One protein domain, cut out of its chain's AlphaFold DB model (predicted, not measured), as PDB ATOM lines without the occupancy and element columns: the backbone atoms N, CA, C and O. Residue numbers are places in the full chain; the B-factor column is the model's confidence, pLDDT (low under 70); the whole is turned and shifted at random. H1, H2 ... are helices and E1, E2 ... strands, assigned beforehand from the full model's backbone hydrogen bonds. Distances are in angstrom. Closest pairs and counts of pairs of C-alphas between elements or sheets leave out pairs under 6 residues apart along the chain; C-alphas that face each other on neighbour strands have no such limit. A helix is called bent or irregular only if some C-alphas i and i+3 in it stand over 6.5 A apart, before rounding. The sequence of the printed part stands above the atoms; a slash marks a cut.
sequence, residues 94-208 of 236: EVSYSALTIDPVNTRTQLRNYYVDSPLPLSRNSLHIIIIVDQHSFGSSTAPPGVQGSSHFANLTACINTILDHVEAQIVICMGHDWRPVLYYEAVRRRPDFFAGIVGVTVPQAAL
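What this domain is: This is residues 94 to 208 of the 236 residues of an uncharacterized protein of Coniophora puteana (strain RWD-64-598) (UniProt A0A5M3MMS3). A parallel pair of strands, E3 and E4, with helix H4 packed on it and helix H3 packed on H4, makes a small body, and a separate antiparallel ribbon of E1 and E2 runs by it, with E2 near E3 and H3. The long axis ends in H1 and the loop of residues 114 to 127 at one end, and in H2 and the loop of residues 134 to 146 at the other. The printed part has 115 residues, with four named helices and four named strands in the order E1 H1 E2 H2 H3 E3 H4 E4, a mixed class of helices and strands. It is compact, with a radius of gyration of the C-alphas of 14.8 A and spans of 45 by 31 by 28 A.

Where its parts are: Find C-alpha 172 at (261.728, 168.168, 312.517); from there E3 runs through residues 172 to 177, 16.5 A. Its neighbour E4, residues 195 to 201, covers 17.1 A and ends with C-alpha 201 at (249.891, 168.383, 300.444). Between them look for H4, residues 180 to 190, 15.6 A long. H3, residues 153 to 166, is the longest helix at 20.0 A, and H2 is residues 147 to 150. E1, residues 97 to 102, begins with C-alpha 97 at (249.452, 172.834, 320.493); E2 is residues 128 to 133. H1, residues 107 to 113, is only just irregular: C-alphas 110 and 113 are 6.8 A apart.

How they stand to each other: Start at E3 and E4, parallel at 13 degrees, where N 176 and O 199 are 2.9 A apart, within hydrogen-bond range. E3, H4 and E4 form a strand-helix-strand unit, two parallel neighbour strands with a helix between, and its crossover is right-handed. The closest C-alphas of H4 and E4 are those of Pro 181 and Gly 200, 4.9 A apart. H3 and H4 touch, closest at the C-alphas of Thr 157 and Ala 187, 5.6 A; at 73 degrees they are only just about perpendicular. H2 and H3 are close but not clearly touching, with C-alphas Gly 149 and Asn 155 at 7.6 A. E2 and E3 are near each other, with 8 pairs of C-alphas within 10 A. E1 and E2 are antiparallel at 159 degrees, with N 100 and O 130 2.8 A apart, within hydrogen-bond range. The closest C-alphas of E1 and H1 are those of Ile 102 and Gln 110, 7.1 A. H1 and H3 are apart. In H3 and H4 every O i to N i+4 pair is within hydrogen-bond range; H1 has 1 of 3, and 1 of 4 O i to N i+3 pairs, while H2 is too short for an O i to N i+4 pair.

The domain as a whole: The two C-alphas farthest apart, Arg 124 and Gly 146, are 46.5 A from each other. The printed part has no cut. The links H1 to E2 and E2 to H2 are long, with 14 and 13 residues. The mean pLDDT of the printed part is 74.7; look for values under 70 in residues 94 to 128 and 206 to 208.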
ATOM      1  N   GLU A  94     249.798 183.877 321.847       57.91
ATOM      2  CA  GLU A  94     249.640 182.507 322.360       57.91
ATOM      3  C   GLU A  94     249.300 181.539 321.221       57.91
ATOM      4  O   GLU A  94     248.392 181.766 320.413       57.91
ATOM      5  N   VAL A  95     250.038 180.432 321.153       55.62
ATOM      6  CA  VAL A  95     249.781 179.341 320.209       55.62
ATOM      7  C   VAL A  95     249.484 178.083 321.007       55.62
ATOM      8  O   VAL A  95     250.279 177.673 321.851       55.62
ATOM      9  N   SER A  96     248.332 177.471 320.740       62.59
ATOM     10  CA  SER A  96     247.936 176.210 321.352       62.59
ATOM     11  C   SER A  96     248.416 175.043 320.498       62.59
ATOM     12  O   SER A  96     248.229 175.010 319.279       62.59
ATOM     13  N   TYR A  97     249.046 174.067 321.141       61.84
ATOM     14  CA  TYR A  97     249.452 172.834 320.493       61.84
ATOM     15  C   TYR A  97     249.289 171.643 321.435       61.84
ATOM     16  O   TYR A  97     249.303 171.779 322.660       61.84
ATOM     17  N   SER A  98     249.103 170.469 320.840       56.75
ATOM     18  CA  SER A  98     249.089 169.183 321.533       56.75
ATOM     19  C   SER A  98     250.278 168.363 321.055       56.75
ATOM     20  O   SER A  98     250.502 168.245 319.848       56.75
ATOM     21  N   ALA A  99     251.041 167.810 321.994       56.16
ATOM     22  CA  ALA A  99     252.123 166.883 321.702       56.16
ATOM     23  C   ALA A  99     251.663 165.457 322.023       56.16
ATOM     24  O   ALA A  99     251.145 165.192 323.107       56.16
ATOM     25  N   LEU A 100     251.847 164.551 321.071       55.66
ATOM     26  CA  LEU A 100     251.598 163.127 321.216       55.66
ATOM     27  C   LEU A 100     252.915 162.388 320.999       55.66
ATOM     28  O   LEU A 100     253.480 162.414 319.906       55.66
ATOM     29  N   THR A 101     253.391 161.704 322.030       54.38
ATOM     30  CA  THR A 101     254.519 160.782 321.897       54.38
ATOM     31  C   THR A 101     254.011 159.479 321.304       54.38
ATOM     32  O   THR A 101     253.141 158.832 321.889       54.38
ATOM     33  N   ILE A 102     254.543 159.095 320.146       52.47
ATOM     34  CA  ILE A 102     254.152 157.860 319.472       52.47
ATOM     35  C   ILE A 102     255.220 156.801 319.675       52.47
ATOM     36  O   ILE A 102     256.383 156.980 319.310       52.47
ATOM     37  N   ASP A 103     254.777 155.671 320.220       52.72
ATOM     38  CA  ASP A 103     255.564 154.447 320.245       52.72
ATOM     39  C   ASP A 103     255.551 153.827 318.832       52.72
ATOM     40  O   ASP A 103     254.467 153.546 318.289       52.72
ATOM     41  N   PRO A 104     256.722 153.601 318.209       50.06
ATOM     42  CA  PRO A 104     256.816 152.975 316.891       50.06
ATOM     43  C   PRO A 104     256.197 151.563 316.828       50.06
ATOM     44  O   PRO A 104     255.905 151.073 315.736       50.06
ATOM     45  N   VAL A 105     255.953 150.899 317.965       53.66
ATOM     46  CA  VAL A 105     255.303 149.578 318.022       53.66
ATOM     47  C   VAL A 105     253.775 149.670 317.859       53.66
ATOM     48  O   VAL A 105     253.167 148.752 317.310       53.66
ATOM     49  N   ASN A 106     253.145 150.785 318.255       53.06
ATOM     50  CA  ASN A 106     251.678 150.947 318.304       53.06
ATOM     51  C   ASN A 106     251.122 152.069 317.401       53.06
ATOM     52  O   ASN A 106     249.955 152.466 317.509       53.06
ATOM     53  N   THR A 107     251.931 152.545 316.453       50.12
ATOM     54  CA  THR A 107     251.668 153.705 315.580       50.12
ATOM     55  C   THR A 107     250.310 153.664 314.865       50.12
ATOM     56  O   THR A 107     249.642 154.690 314.733       50.12
ATOM     57  N   ARG A 108     249.854 152.478 314.434       44.91
ATOM     58  CA  ARG A 108     248.611 152.318 313.657       44.91
ATOM     59  C   ARG A 108     247.344 152.630 314.463       44.91
ATOM     60  O   ARG A 108     246.365 153.096 313.891       44.91
ATOM     61  N   THR A 109     247.360 152.396 315.774       51.03
ATOM     62  CA  THR A 109     246.204 152.643 316.652       51.03
ATOM     63  C   THR A 109     246.172 154.093 317.138       51.03
ATOM     64  O   THR A 109     245.096 154.671 317.260       51.03
ATOM     65  N   GLN A 110     247.340 154.706 317.364       46.00
ATOM     66  CA  GLN A 110     247.455 156.055 317.937       46.00
ATOM     67  C   GLN A 110     247.167 157.175 316.920       46.00
ATOM     68  O   GLN A 110     246.582 158.194 317.280       46.00
ATOM     69  N   LEU A 111     247.507 156.982 315.640       47.44
ATOM     70  CA  LEU A 111     247.315 158.001 314.592       47.44
ATOM     71  C   LEU A 111     245.884 158.110 314.055       47.44
ATOM     72  O   LEU A 111     245.502 159.153 313.522       47.44
ATOM     73  N   ARG A 112     245.075 157.057 314.215       46.31
ATOM     74  CA  ARG A 112     243.740 156.951 313.604       46.31
ATOM     75  C   ARG A 112     242.774 158.060 314.046       46.31
ATOM     76  O   ARG A 112     241.851 158.387 313.310       46.31
ATOM     77  N   ASN A 113     243.013 158.663 315.211       44.94
ATOM     78  CA  ASN A 113     242.136 159.678 315.796       44.94
ATOM     79  C   ASN A 113     242.516 161.124 315.446       44.94
ATOM     80  O   ASN A 113     241.721 162.017 315.724       44.94
ATOM     81  N   TYR A 114     243.695 161.373 314.862       47.38
ATOM     82  CA  TYR A 114     244.228 162.736 314.765       47.38
ATOM     83  C   TYR A 114     244.390 163.282 313.344       47.38
ATOM     84  O   TYR A 114     244.263 164.487 313.211       47.38
ATOM     85  N   TYR A 115     244.594 162.460 312.305       40.28
ATOM     86  CA  TYR A 115     244.411 162.783 310.870       40.28
ATOM     87  C   TYR A 115     244.793 161.521 310.042       40.28
ATOM     88  O   TYR A 115     245.971 161.218 309.916       40.28
ATOM     89  N   VAL A 116     243.795 160.811 309.485       41.22
ATOM     90  CA  VAL A 116     243.819 159.797 308.383       41.22
ATOM     91  C   VAL A 116     244.700 158.520 308.507       41.22
ATOM     92  O   VAL A 116     245.866 158.545 308.878       41.22
ATOM     93  N   ASP A 117     244.113 157.392 308.069       36.12
ATOM     94  CA  ASP A 117     244.553 155.976 307.978       36.12
ATOM     95  C   ASP A 117     245.903 155.645 307.275       36.12
ATOM     96  O   ASP A 117     246.098 154.517 306.811       36.12
ATOM     97  N   SER A 118     246.869 156.564 307.187       37.50
ATOM     98  CA  SER A 118     248.125 156.331 306.456       37.50
ATOM     99  C   SER A 118     249.330 156.228 307.405       37.50
ATOM    100  O   SER A 118     249.876 157.254 307.813       37.50
ATOM    101  N   PRO A 119     249.781 155.015 307.787       43.34
ATOM    102  CA  PRO A 119     250.946 154.871 308.651       43.34
ATOM    103  C   PRO A 119     252.220 155.270 307.895       43.34
ATOM    104  O   PRO A 119     252.560 154.683 306.868       43.34
ATOM    105  N   LEU A 120     252.946 156.260 308.421       45.88
ATOM    106  CA  LEU A 120     254.328 156.524 308.020       45.88
ATOM    107  C   LEU A 120     255.205 155.324 308.437       45.88
ATOM    108  O   LEU A 120     255.017 154.797 309.537       45.88
ATOM    109  N   PRO A 121     256.158 154.871 307.604       42.94
ATOM    110  CA  PRO A 121     257.076 153.803 307.978       42.94
ATOM    111  C   PRO A 121     258.106 154.345 308.981       42.94
ATOM    112  O   PRO A 121     259.117 154.925 308.594       42.94
ATOM    113  N   LEU A 122     257.830 154.188 310.276       50.88
ATOM    114  CA  LEU A 122     258.736 154.586 311.356       50.88
ATOM    115  C   LEU A 122     259.626 153.404 311.763       50.88
ATOM    116  O   LEU A 122     259.177 152.256 311.831       50.88
ATOM    117  N   SER A 123     260.910 153.672 312.007       43.00
ATOM    118  CA  SER A 123     261.858 152.649 312.454       43.00
ATOM    119  C   SER A 123     261.586 152.283 313.921       43.00
ATOM    120  O   SER A 123     261.270 153.153 314.729       43.00
ATOM    121  N   ARG A 124     261.707 150.997 314.278       44.41
ATOM    122  CA  ARG A 124     261.262 150.437 315.573       44.41
ATOM    123  C   ARG A 124     261.929 151.023 316.828       44.41
ATOM    124  O   ARG A 124     261.454 150.744 317.920       44.41
ATOM    125  N   ASN A 125     262.991 151.819 316.689       42.06
ATOM    126  CA  ASN A 125     263.828 152.264 317.810       42.06
ATOM    127  C   ASN A 125     263.870 153.794 317.976       42.06
ATOM    128  O   ASN A 125     264.727 154.310 318.692       42.06
ATOM    129  N   SER A 126     262.987 154.533 317.303       54.00
ATOM    130  CA  SER A 126     262.975 155.998 317.321       54.00
ATOM    131  C   SER A 126     261.694 156.497 317.984       54.00
ATOM    132  O   SER A 126     260.599 156.244 317.487       54.00
ATOM    133  N   LEU A 127     261.824 157.198 319.114       56.03
ATOM    134  CA  LEU A 127     260.701 157.906 319.725       56.03
ATOM    135  C   LEU A 127     260.365 159.110 318.837       56.03
ATOM    136  O   LEU A 127     261.220 159.965 318.603       56.03
ATOM    137  N   HIS A 128     259.136 159.172 318.331       68.56
ATOM    138  CA  HIS A 128     258.673 160.292 317.520       68.56
ATOM    139  C   HIS A 128     257.632 161.087 318.303       68.56
ATOM    140  O   HIS A 128     256.622 160.539 318.743       68.56
ATOM    141  N   ILE A 129     257.875 162.386 318.465       76.12
ATOM    142  CA  ILE A 129     256.894 163.313 319.029       76.12
ATOM    143  C   ILE A 129     256.141 163.938 317.860       76.12
ATOM    144  O   ILE A 129     256.738 164.573 316.990       76.12
ATOM    145  N   ILE A 130     254.826 163.748 317.833       82.12
ATOM    146  CA  ILE A 130     253.939 164.419 316.893       82.12
ATOM    147  C   ILE A 130     253.360 165.643 317.572       82.12
ATOM    148  O   ILE A 130     252.711 165.542 318.608       82.12
ATOM    149  N   ILE A 131     253.569 166.799 316.955       83.62
ATOM    150  CA  ILE A 131     253.026 168.061 317.433       83.62
ATOM    151  C   ILE A 131     251.947 168.511 316.460       83.62
ATOM    152  O   ILE A 131     252.207 168.724 315.274       83.62
ATOM    153  N   ILE A 132     250.732 168.667 316.977       87.00
ATOM    154  CA  ILE A 132     249.592 169.199 316.234       87.00
ATOM    155  C   ILE A 132     249.304 170.583 316.790       87.00
ATOM    156  O   ILE A 132     249.014 170.746 317.973       87.00
ATOM    157  N   VAL A 133     249.418 171.581 315.921       85.25
ATOM    158  CA  VAL A 133     249.266 172.990 316.289       85.25
ATOM    159  C   VAL A 133     247.952 173.525 315.744       85.25
ATOM    160  O   VAL A 133     247.666 173.368 314.548       85.25
ATOM    161  N   ASP A 134     247.193 174.210 316.593       87.31
ATOM    162  CA  ASP A 134     246.166 175.127 316.123       87.31
ATOM    163  C   ASP A 134     246.882 176.342 315.540       87.31
ATOM    164  O   ASP A 134     247.698 176.988 316.200       87.31
ATOM    165  N   GLN A 135     246.631 176.633 314.264       86.50
ATOM    166  CA  GLN A 135     247.279 177.770 313.622       86.50
ATOM    167  C   GLN A 135     246.862 179.051 314.342       86.50
ATOM    168  O   GLN A 135     245.742 179.165 314.829       86.50
ATOM    169  N   HIS A 136     247.761 180.023 314.402       84.62
ATOM    170  CA  HIS A 136     247.428 181.344 314.907       84.62
ATOM    171  C   HIS A 136     246.152 181.881 314.230       84.62
ATOM    172  O   HIS A 136     246.013 181.784 313.010       84.62
ATOM    173  N   SER A 137     245.223 182.421 315.024       85.38
ATOM    174  CA  SER A 137     243.845 182.780 314.636       85.38
ATOM    175  C   SER A 137     242.873 181.632 314.331       85.38
ATOM    176  O   SER A 137     241.778 181.882 313.828       85.38
ATOM    177  N   PHE A 138     243.224 180.388 314.663       85.50
ATOM    178  CA  PHE A 138     242.355 179.217 314.545       85.50
ATOM    179  C   PHE A 138     242.291 178.425 315.854       85.50
ATOM    180  O   PHE A 138     243.233 178.416 316.644       85.50
ATOM    181  N   GLY A 139     241.179 177.712 316.042       88.44
ATOM    182  CA  GLY A 139     240.997 176.778 317.152       88.44
ATOM    183  C   GLY A 139     241.184 177.446 318.513       88.44
ATOM    184  O   GLY A 139     240.505 178.419 318.837       88.44
ATOM    185  N   SER A 140     242.096 176.892 319.305       86.69
ATOM    186  CA  SER A 140     242.432 177.342 320.656       86.69
ATOM    187  C   SER A 140     243.581 178.353 320.725       86.69
ATOM    188  O   SER A 140     243.957 178.736 321.835       86.69
ATOM    189  N   SER A 141     244.162 178.751 319.590       82.69
ATOM    190  CA  SER A 141     245.248 179.739 319.517       82.69
ATOM    191  C   SER A 141     244.717 181.176 319.534       82.69
ATOM    192  O   SER A 141     243.581 181.429 319.126       82.69
ATOM    193  N   THR A 142     245.547 182.138 319.955       84.19
ATOM    194  CA  THR A 142     245.171 183.560 319.958       84.19
ATOM    195  C   THR A 142     244.769 184.018 318.558       84.19
ATOM    196  O   THR A 142     245.431 183.691 317.570       84.19
ATOM    197  N   ALA A 143     243.702 184.815 318.491       85.06
ATOM    198  CA  ALA A 143     243.224 185.479 317.286       85.06
ATOM    199  C   ALA A 143     243.347 187.004 317.457       85.06
ATOM    200  O   ALA A 143     242.458 187.618 318.053       85.06
ATOM    201  N   PRO A 144     244.443 187.633 316.986       80.25
ATOM    202  CA  PRO A 144     244.627 189.068 317.132       80.25
ATOM    203  C   PRO A 144     243.556 189.853 316.374       80.25
ATOM    204  O   PRO A 144     243.060 189.396 315.336       80.25
ATOM    205  N   PRO A 145     243.231 191.069 316.839       78.00
ATOM    206  CA  PRO A 145     242.306 191.928 316.130       78.00
ATOM    207  C   PRO A 145     242.890 192.365 314.779       78.00
ATOM    208  O   PRO A 145     244.034 192.808 314.675       78.00
ATOM    209  N   GLY A 146     242.060 192.296 313.741       82.69
ATOM    210  CA  GLY A 146     242.387 192.783 312.403       82.69
ATOM    211  C   GLY A 146     243.168 191.794 311.528       82.69
ATOM    212  O   GLY A 146     243.926 190.944 311.987       82.69
ATOM    213  N   VAL A 147     242.991 191.939 310.212       81.75
ATOM    214  CA  VAL A 147     243.541 191.021 309.195       81.75
ATOM    215  C   VAL A 147     245.072 190.982 309.207       81.75
ATOM    216  O   VAL A 147     245.676 189.936 308.974       81.75
ATOM    217  N   GLN A 148     245.709 192.118 309.503       80.31
ATOM    218  CA  GLN A 148     247.169 192.217 309.542       80.31
ATOM    219  C   GLN A 148     247.770 191.440 310.720       80.31
ATOM    220  O   GLN A 148     248.865 190.908 310.595       80.31
ATOM    221  N   GLY A 149     247.063 191.325 311.846       74.88
ATOM    222  CA  GLY A 149     247.524 190.508 312.968       74.88
ATOM    223  C   GLY A 149     247.346 189.015 312.696       74.88
ATOM    224  O   GLY A 149     248.267 188.233 312.920       74.88
ATOM    225  N   SER A 150     246.188 188.636 312.147       76.75
ATOM    226  CA  SER A 150     245.774 187.234 312.025       76.75
ATOM    227  C   SER A 150     246.397 186.468 310.859       76.75
ATOM    228  O   SER A 150     246.623 185.264 310.958       76.75
ATOM    229  N   SER A 151     246.660 187.147 309.739       80.44
ATOM    230  CA  SER A 151     246.972 186.487 308.459       80.44
ATOM    231  C   SER A 151     248.325 186.892 307.873       80.44
ATOM    232  O   SER A 151     248.656 186.520 306.746       80.44
ATOM    233  N   HIS A 152     249.126 187.663 308.611       86.56
ATOM    234  CA  HIS A 152     250.430 188.080 308.122       86.56
ATOM    235  C   HIS A 152     251.432 186.922 308.175       86.56
ATOM    236  O   HIS A 152     251.751 186.387 309.237       86.56
ATOM    237  N   PHE A 153     251.955 186.544 307.007       85.88
ATOM    238  CA  PHE A 153     252.811 185.366 306.837       85.88
ATOM    239  C   PHE A 153     254.056 185.370 307.732       85.88
ATOM    240  O   PHE A 153     254.470 184.306 308.191       85.88
ATOM    241  N   ALA A 154     254.642 186.540 308.015       85.69
ATOM    242  CA  ALA A 154     255.789 186.624 308.918       85.69
ATOM    243  C   ALA A 154     255.415 186.217 310.355       85.69
ATOM    244  O   ALA A 154     256.150 185.447 310.969       85.69
ATOM    245  N   ASN A 155     254.239 186.626 310.845       85.38
ATOM    246  CA  ASN A 155     253.746 186.260 312.178       85.38
ATOM    247  C   ASN A 155     253.444 184.763 312.255       85.38
ATOM    248  O   ASN A 155     253.857 184.089 313.196       85.38
ATOM    249  N   LEU A 156     252.780 184.223 311.230       88.88
ATOM    250  CA  LEU A 156     252.474 182.793 311.138       88.88
ATOM    251  C   LEU A 156     253.750 181.934 311.095       88.88
ATOM    252  O   LEU A 156     253.820 180.889 311.736       88.88
ATOM    253  N   THR A 157     254.777 182.394 310.380       90.06
ATOM    254  CA  THR A 157     256.082 181.717 310.319       90.06
ATOM    255  C   THR A 157     256.830 181.822 311.649       90.06
ATOM    256  O   THR A 157     257.417 180.843 312.105       90.06
ATOM    257  N   ALA A 158     256.776 182.984 312.307       87.88
ATOM    258  CA  ALA A 158     257.366 183.178 313.627       87.88
ATOM    259  C   ALA A 158     256.723 182.261 314.676       87.88
ATOM    260  O   ALA A 158     257.448 181.664 315.463       87.88
ATOM    261  N   CYS A 159     255.397 182.059 314.632       87.44
ATOM    262  CA  CYS A 159     254.702 181.103 315.501       87.44
ATOM    263  C   CYS A 159     255.312 179.700 315.418       87.44
ATOM    264  O   CYS A 159     255.537 179.068 316.446       87.44
ATOM    265  N   ILE A 160     255.581 179.216 314.200       89.38
ATOM    266  CA  ILE A 160     256.159 177.884 313.983       89.38
ATOM    267  C   ILE A 160     257.529 177.801 314.651       89.38
ATOM    268  O   ILE A 160     257.770 176.876 315.419       89.38
ATOM    269  N   ASN A 161     258.395 178.787 314.414       87.00
ATOM    270  CA  ASN A 161     259.729 178.805 315.010       87.00
ATOM    271  C   ASN A 161     259.666 178.867 316.543       87.00
ATOM    272  O   ASN A 161     260.359 178.100 317.197       87.00
ATOM    273  N   THR A 162     258.777 179.687 317.113       87.94
ATOM    274  CA  THR A 162     258.578 179.769 318.569       87.94
ATOM    275  C   THR A 162     258.140 178.433 319.170       87.94
ATOM    276  O   THR A 162     258.600 178.071 320.249       87.94
ATOM    277  N   ILE A 163     257.267 177.680 318.490       87.00
ATOM    278  CA  ILE A 163     256.863 176.340 318.943       87.00
ATOM    279  C   ILE A 163     258.060 175.388 318.917       87.00
ATOM    280  O   ILE A 163     258.271 174.665 319.884       87.00
ATOM    281  N   LEU A 164     258.846 175.401 317.835       87.12
ATOM    282  CA  LEU A 164     260.025 174.543 317.685       87.12
ATOM    283  C   LEU A 164     261.099 174.844 318.737       87.12
ATOM    284  O   LEU A 164     261.641 173.912 319.328       87.12
ATOM    285  N   ASP A 165     261.348 176.126 319.008       86.69
ATOM    286  CA  ASP A 165     262.254 176.566 320.068       86.69
ATOM    287  C   ASP A 165     261.736 176.108 321.444       86.69
ATOM    288  O   ASP A 165     262.497 175.603 322.264       86.69
ATOM    289  N   HIS A 166     260.430 176.240 321.696       85.44
ATOM    290  CA  HIS A 166     259.832 175.898 322.986       85.44
ATOM    291  C   HIS A 166     259.841 174.394 323.292       85.44
ATOM    292  O   HIS A 166     259.986 174.010 324.449       85.44
ATOM    293  N   VAL A 167     259.689 173.543 322.275       82.94
ATOM    294  CA  VAL A 167     259.796 172.082 322.435       82.94
ATOM    295  C   VAL A 167     261.236 171.579 322.296       82.94
ATOM    296  O   VAL A 167     261.450 170.368 322.277       82.94
ATOM    297  N   GLU A 168     262.204 172.494 322.169       86.06
ATOM    298  CA  GLU A 168     263.635 172.212 322.010       86.06
ATOM    299  C   GLU A 168     263.911 171.196 320.889       86.06
ATOM    300  O   GLU A 168     264.745 170.291 321.011       86.06
ATOM    301  N   ALA A 169     263.178 171.319 319.777       81.12
ATOM    302  CA  ALA A 169     263.280 170.369 318.684       81.12
ATOM    303  C   ALA A 169     264.679 170.411 318.059       81.12
ATOM    304  O   ALA A 169     265.133 171.451 317.601       81.12
ATOM    305  N   GLN A 170     265.352 169.264 317.982       82.38
ATOM    306  CA  GLN A 170     266.658 169.166 317.321       82.38
ATOM    307  C   GLN A 170     266.501 169.150 315.796       82.38
ATOM    308  O   GLN A 170     267.171 169.885 315.080       82.38
ATOM    309  N   ILE A 171     265.607 168.288 315.303       85.00
ATOM    310  CA  ILE A 171     265.318 168.085 313.883       85.00
ATOM    311  C   ILE A 171     263.833 167.751 313.742       85.00
ATOM    312  O   ILE A 171     263.322 166.884 314.451       85.00
ATOM    313  N   VAL A 172     263.150 168.390 312.792       89.75
ATOM    314  CA  VAL A 172     261.728 168.168 312.517       89.75
ATOM    315  C   VAL A 172     261.441 167.860 311.056       89.75
ATOM    316  O   VAL A 172     262.127 168.311 310.138       89.75
ATOM    317  N   ILE A 173     260.367 167.102 310.849       90.69
ATOM    318  CA  ILE A 173     259.692 166.974 309.562       90.69
ATOM    319  C   ILE A 173     258.335 167.648 309.719       90.69
ATOM    320  O   ILE A 173     257.547 167.258 310.580       90.69
ATOM    321  N   CYS A 174     258.049 168.648 308.891       91.50
ATOM    322  CA  CYS A 174     256.765 169.342 308.933       91.50
ATOM    323  C   CYS A 174     255.839 168.829 307.837       91.50
ATOM    324  O   CYS A 174     256.220 168.777 306.670       91.50
ATOM    325  N   MET A 175     254.604 168.497 308.202       92.19
ATOM    326  CA  MET A 175     253.560 168.126 307.254       92.19
ATOM    327  C   MET A 175     252.482 169.202 307.232       92.19
ATOM    328  O   MET A 175     251.948 169.577 308.276       92.19
ATOM    329  N   GLY A 176     252.167 169.705 306.042       89.69
ATOM    330  CA  GLY A 176     251.152 170.732 305.849       89.69
ATOM    331  C   GLY A 176     250.146 170.338 304.781       89.69
ATOM    332  O   GLY A 176     250.500 169.721 303.782       89.69
ATOM    333  N   HIS A 177     248.904 170.759 304.974       91.88
ATOM    334  CA  HIS A 177     247.848 170.731 303.969       91.88
ATOM    335  C   HIS A 177     247.417 172.173 303.667       91.88
ATOM    336  O   HIS A 177     247.417 173.008 304.579       91.88
ATOM    337  N   ASP A 178     247.050 172.454 302.416       90.31
ATOM    338  CA  ASP A 178     246.503 173.746 301.984       90.31
ATOM    339  C   ASP A 178     247.489 174.911 302.182       90.31
ATOM    340  O   ASP A 178     248.546 174.905 301.557       90.31
ATOM    341  N   TRP A 179     247.219 175.901 303.037       89.44
ATOM    342  CA  TRP A 179     248.144 177.030 303.235       89.44
ATOM    343  C   TRP A 179     249.400 176.694 304.055       89.44
ATOM    344  O   TRP A 179     250.407 177.402 303.964       89.44
ATOM    345  N   ARG A 180     249.386 175.615 304.849       90.00
ATOM    346  CA  ARG A 180     250.489 175.297 305.779       90.00
ATOM    347  C   ARG A 180     251.836 174.974 305.117       90.00
ATOM    348  O   ARG A 180     252.846 175.442 305.637       90.00
ATOM    349  N   PRO A 181     251.910 174.245 303.988       91.94
ATOM    350  CA  PRO A 181     253.161 174.044 303.263       91.94
ATOM    351  C   PRO A 181     253.879 175.354 302.937       91.94
ATOM    352  O   PRO A 181     255.092 175.427 303.096       91.94
ATOM    353  N   VAL A 182     253.142 176.410 302.567       91.50
ATOM    354  CA  VAL A 182     253.726 177.726 302.252       91.50
ATOM    355  C   VAL A 182     254.435 178.322 303.468       91.50
ATOM    356  O   VAL A 182     255.549 178.830 303.340       91.50
ATOM    357  N   LEU A 183     253.832 178.197 304.653       91.25
ATOM    358  CA  LEU A 183     254.446 178.621 305.913       91.25
ATOM    359  C   LEU A 183     255.713 177.819 306.221       91.25
ATOM    360  O   LEU A 183     256.718 178.399 306.621       91.25
ATOM    361  N   TYR A 184     255.703 176.503 305.991       92.94
ATOM    362  CA  TYR A 184     256.880 175.666 306.232       92.94
ATOM    363  C   TYR A 184     258.017 175.959 305.252       92.94
ATOM    364  O   TYR A 184     259.169 176.023 305.676       92.94
ATOM    365  N   TYR A 185     257.727 176.222 303.973       92.25
ATOM    366  CA  TYR A 185     258.755 176.649 303.017       92.25
ATOM    367  C   TYR A 185     259.426 177.954 303.466       92.25
ATOM    368  O   TYR A 185     260.644 178.100 303.357       92.25
ATOM    369  N   GLU A 186     258.640 178.891 303.993       90.50
ATOM    370  CA  GLU A 186     259.124 180.156 304.547       90.50
ATOM    371  C   GLU A 186     259.886 179.984 305.873       90.50
ATOM    372  O   GLU A 186     260.872 180.689 306.104       90.50
ATOM    373  N   ALA A 187     259.483 179.038 306.723       90.50
ATOM    374  CA  ALA A 187     260.182 178.709 307.965       90.50
ATOM    375  C   ALA A 187     261.558 178.090 307.683       90.50
ATOM    376  O   ALA A 187     262.564 178.580 308.195       90.50
ATOM    377  N   VAL A 188     261.626 177.108 306.775       91.69
ATOM    378  CA  VAL A 188     262.882 176.465 306.350       91.69
ATOM    379  C   VAL A 188     263.862 177.464 305.752       91.69
ATOM    380  O   VAL A 188     265.056 177.384 306.020       91.69
ATOM    381  N   ARG A 189     263.382 178.440 304.971       88.00
ATOM    382  CA  ARG A 189     264.249 179.500 304.425       88.00
ATOM    383  C   ARG A 189     264.901 180.353 305.514       88.00
ATOM    384  O   ARG A 189     265.986 180.876 305.283       88.00
ATOM    385  N   ARG A 190     264.240 180.525 306.664       86.81
ATOM    386  CA  ARG A 190     264.727 181.352 307.781       86.81
ATOM    387  C   ARG A 190     265.571 180.566 308.782       86.81
ATOM    388  O   ARG A 190     266.519 181.123 309.322       86.81
ATOM    389  N   ARG A 191     265.208 179.311 309.049       87.94
ATOM    390  CA  ARG A 191     265.815 178.448 310.074       87.94
ATOM    391  C   ARG A 191     266.052 177.038 309.525       87.94
ATOM    392  O   ARG A 191     265.412 176.098 309.986       87.94
ATOM    393  N   PRO A 192     266.912 176.857 308.506       90.44
ATOM    394  CA  PRO A 192     267.131 175.541 307.899       90.44
ATOM    395  C   PRO A 192     267.750 174.529 308.875       90.44
ATOM    396  O   PRO A 192     267.661 173.330 308.635       90.44
ATOM    397  N   ASP A 193     268.339 175.005 309.976       88.94
ATOM    398  CA  ASP A 193     268.940 174.216 311.052       88.94
ATOM    399  C   ASP A 193     267.962 173.241 311.719       88.94
ATOM    400  O   ASP A 193     268.380 172.168 312.144       88.94
ATOM    401  N   PHE A 194     266.666 173.561 311.752       86.25
ATOM    402  CA  PHE A 194     265.670 172.713 312.408       86.25
ATOM    403  C   PHE A 194     265.042 171.643 311.516       86.25
ATOM    404  O   PHE A 194     264.426 170.721 312.040       86.25
ATOM    405  N   PHE A 195     265.119 171.734 310.187       90.19
ATOM    406  CA  PHE A 195     264.224 170.955 309.323       90.19
ATOM    407  C   PHE A 195     264.967 169.880 308.527       90.19
ATOM    408  O   PHE A 195     265.794 170.181 307.672       90.19
ATOM    409  N   ALA A 196     264.576 168.620 308.724       91.31
ATOM    410  CA  ALA A 196     264.991 167.508 307.864       91.31
ATOM    411  C   ALA A 196     264.157 167.411 306.581       91.31
ATOM    412  O   ALA A 196     264.623 166.862 305.582       91.31
ATOM    413  N   GLY A 197     262.921 167.916 306.587       89.75
ATOM    414  CA  GLY A 197     262.065 167.870 305.407       89.75
ATOM    415  C   GLY A 197     260.690 168.495 305.602       89.75
ATOM    416  O   GLY A 197     260.239 168.739 306.721       89.75
ATOM    417  N   ILE A 198     260.012 168.734 304.478       91.31
ATOM    418  CA  ILE A 198     258.623 169.198 304.432       91.31
ATOM    419  C   ILE A 198     257.816 168.237 303.566       91.31
ATOM    420  O   ILE A 198     258.196 167.946 302.433       91.31
ATOM    421  N   VAL A 199     256.669 167.803 304.081       92.00
ATOM    422  CA  VAL A 199     255.642 167.091 303.322       92.00
ATOM    423  C   VAL A 199     254.491 168.057 303.061       92.00
ATOM    424  O   VAL A 199     253.653 168.303 303.929       92.00
ATOM    425  N   GLY A 200     254.480 168.649 301.869       89.12
ATOM    426  CA  GLY A 200     253.412 169.537 301.425       89.12
ATOM    427  C   GLY A 200     252.323 168.778 300.677       89.12
ATOM    428  O   GLY A 200     252.605 168.124 299.676       89.12
ATOM    429  N   VAL A 201     251.079 168.887 301.139       88.44
ATOM    430  CA  VAL A 201     249.891 168.383 300.444       88.44
ATOM    431  C   VAL A 201     249.149 169.577 299.843       88.44
ATOM    432  O   VAL A 201     249.058 170.619 300.485       88.44
ATOM    433  N   THR A 202     248.635 169.406 298.622       87.62
ATOM    434  CA  THR A 202     247.893 170.377 297.783       87.62
ATOM    435  C   THR A 202     248.677 171.570 297.239       87.62
ATOM    436  O   THR A 202     248.546 171.861 296.050       87.62
ATOM    437  N   VAL A 203     249.517 172.230 298.040       85.62
ATOM    438  CA  VAL A 203     250.298 173.389 297.580       85.62
ATOM    439  C   VAL A 203     251.751 172.985 297.319       85.62
ATOM    440  O   VAL A 203     252.504 172.730 298.269       85.62
ATOM    441  N   PRO A 204     252.182 172.913 296.040       81.75
ATOM    442  CA  PRO A 204     253.566 172.601 295.729       81.75
ATOM    443  C   PRO A 204     254.473 173.679 296.311       81.75
ATOM    444  O   PRO A 204     254.052 174.822 296.518       81.75
ATOM    445  N   GLN A 205     255.746 173.341 296.526       77.44
ATOM    446  CA  GLN A 205     256.755 174.371 296.691       77.44
ATOM    447  C   GLN A 205     256.828 175.126 295.372       77.44
ATOM    448  O   GLN A 205     257.589 174.788 294.465       77.44
ATOM    449  N   ALA A 206     256.020 176.173 295.261       69.19
ATOM    450  CA  ALA A 206     256.334 177.232 294.356       69.19
ATOM    451  C   ALA A 206     257.726 177.680 294.813       69.19
ATOM    452  O   ALA A 206     257.903 178.306 295.866       69.19
ATOM    453  N   ALA A 207     258.746 177.400 293.997       50.84
ATOM    454  CA  ALA A 207     259.801 178.384 293.914       50.84
ATOM    455  C   ALA A 207     259.091 179.740 293.776       50.84
ATOM    456  O   ALA A 207     257.959 179.833 293.293       50.84
ATOM    457  N   LEU A 208     259.748 180.812 294.158       51.25
ATOM    458  CA  LEU A 208     259.449 182.098 293.555       51.25
ATOM    459  C   LEU A 208     259.711 181.962 292.032       51.25
ATOM    460  O   LEU A 208     260.698 182.481 291.519       51.25
TER     461      LEU A 208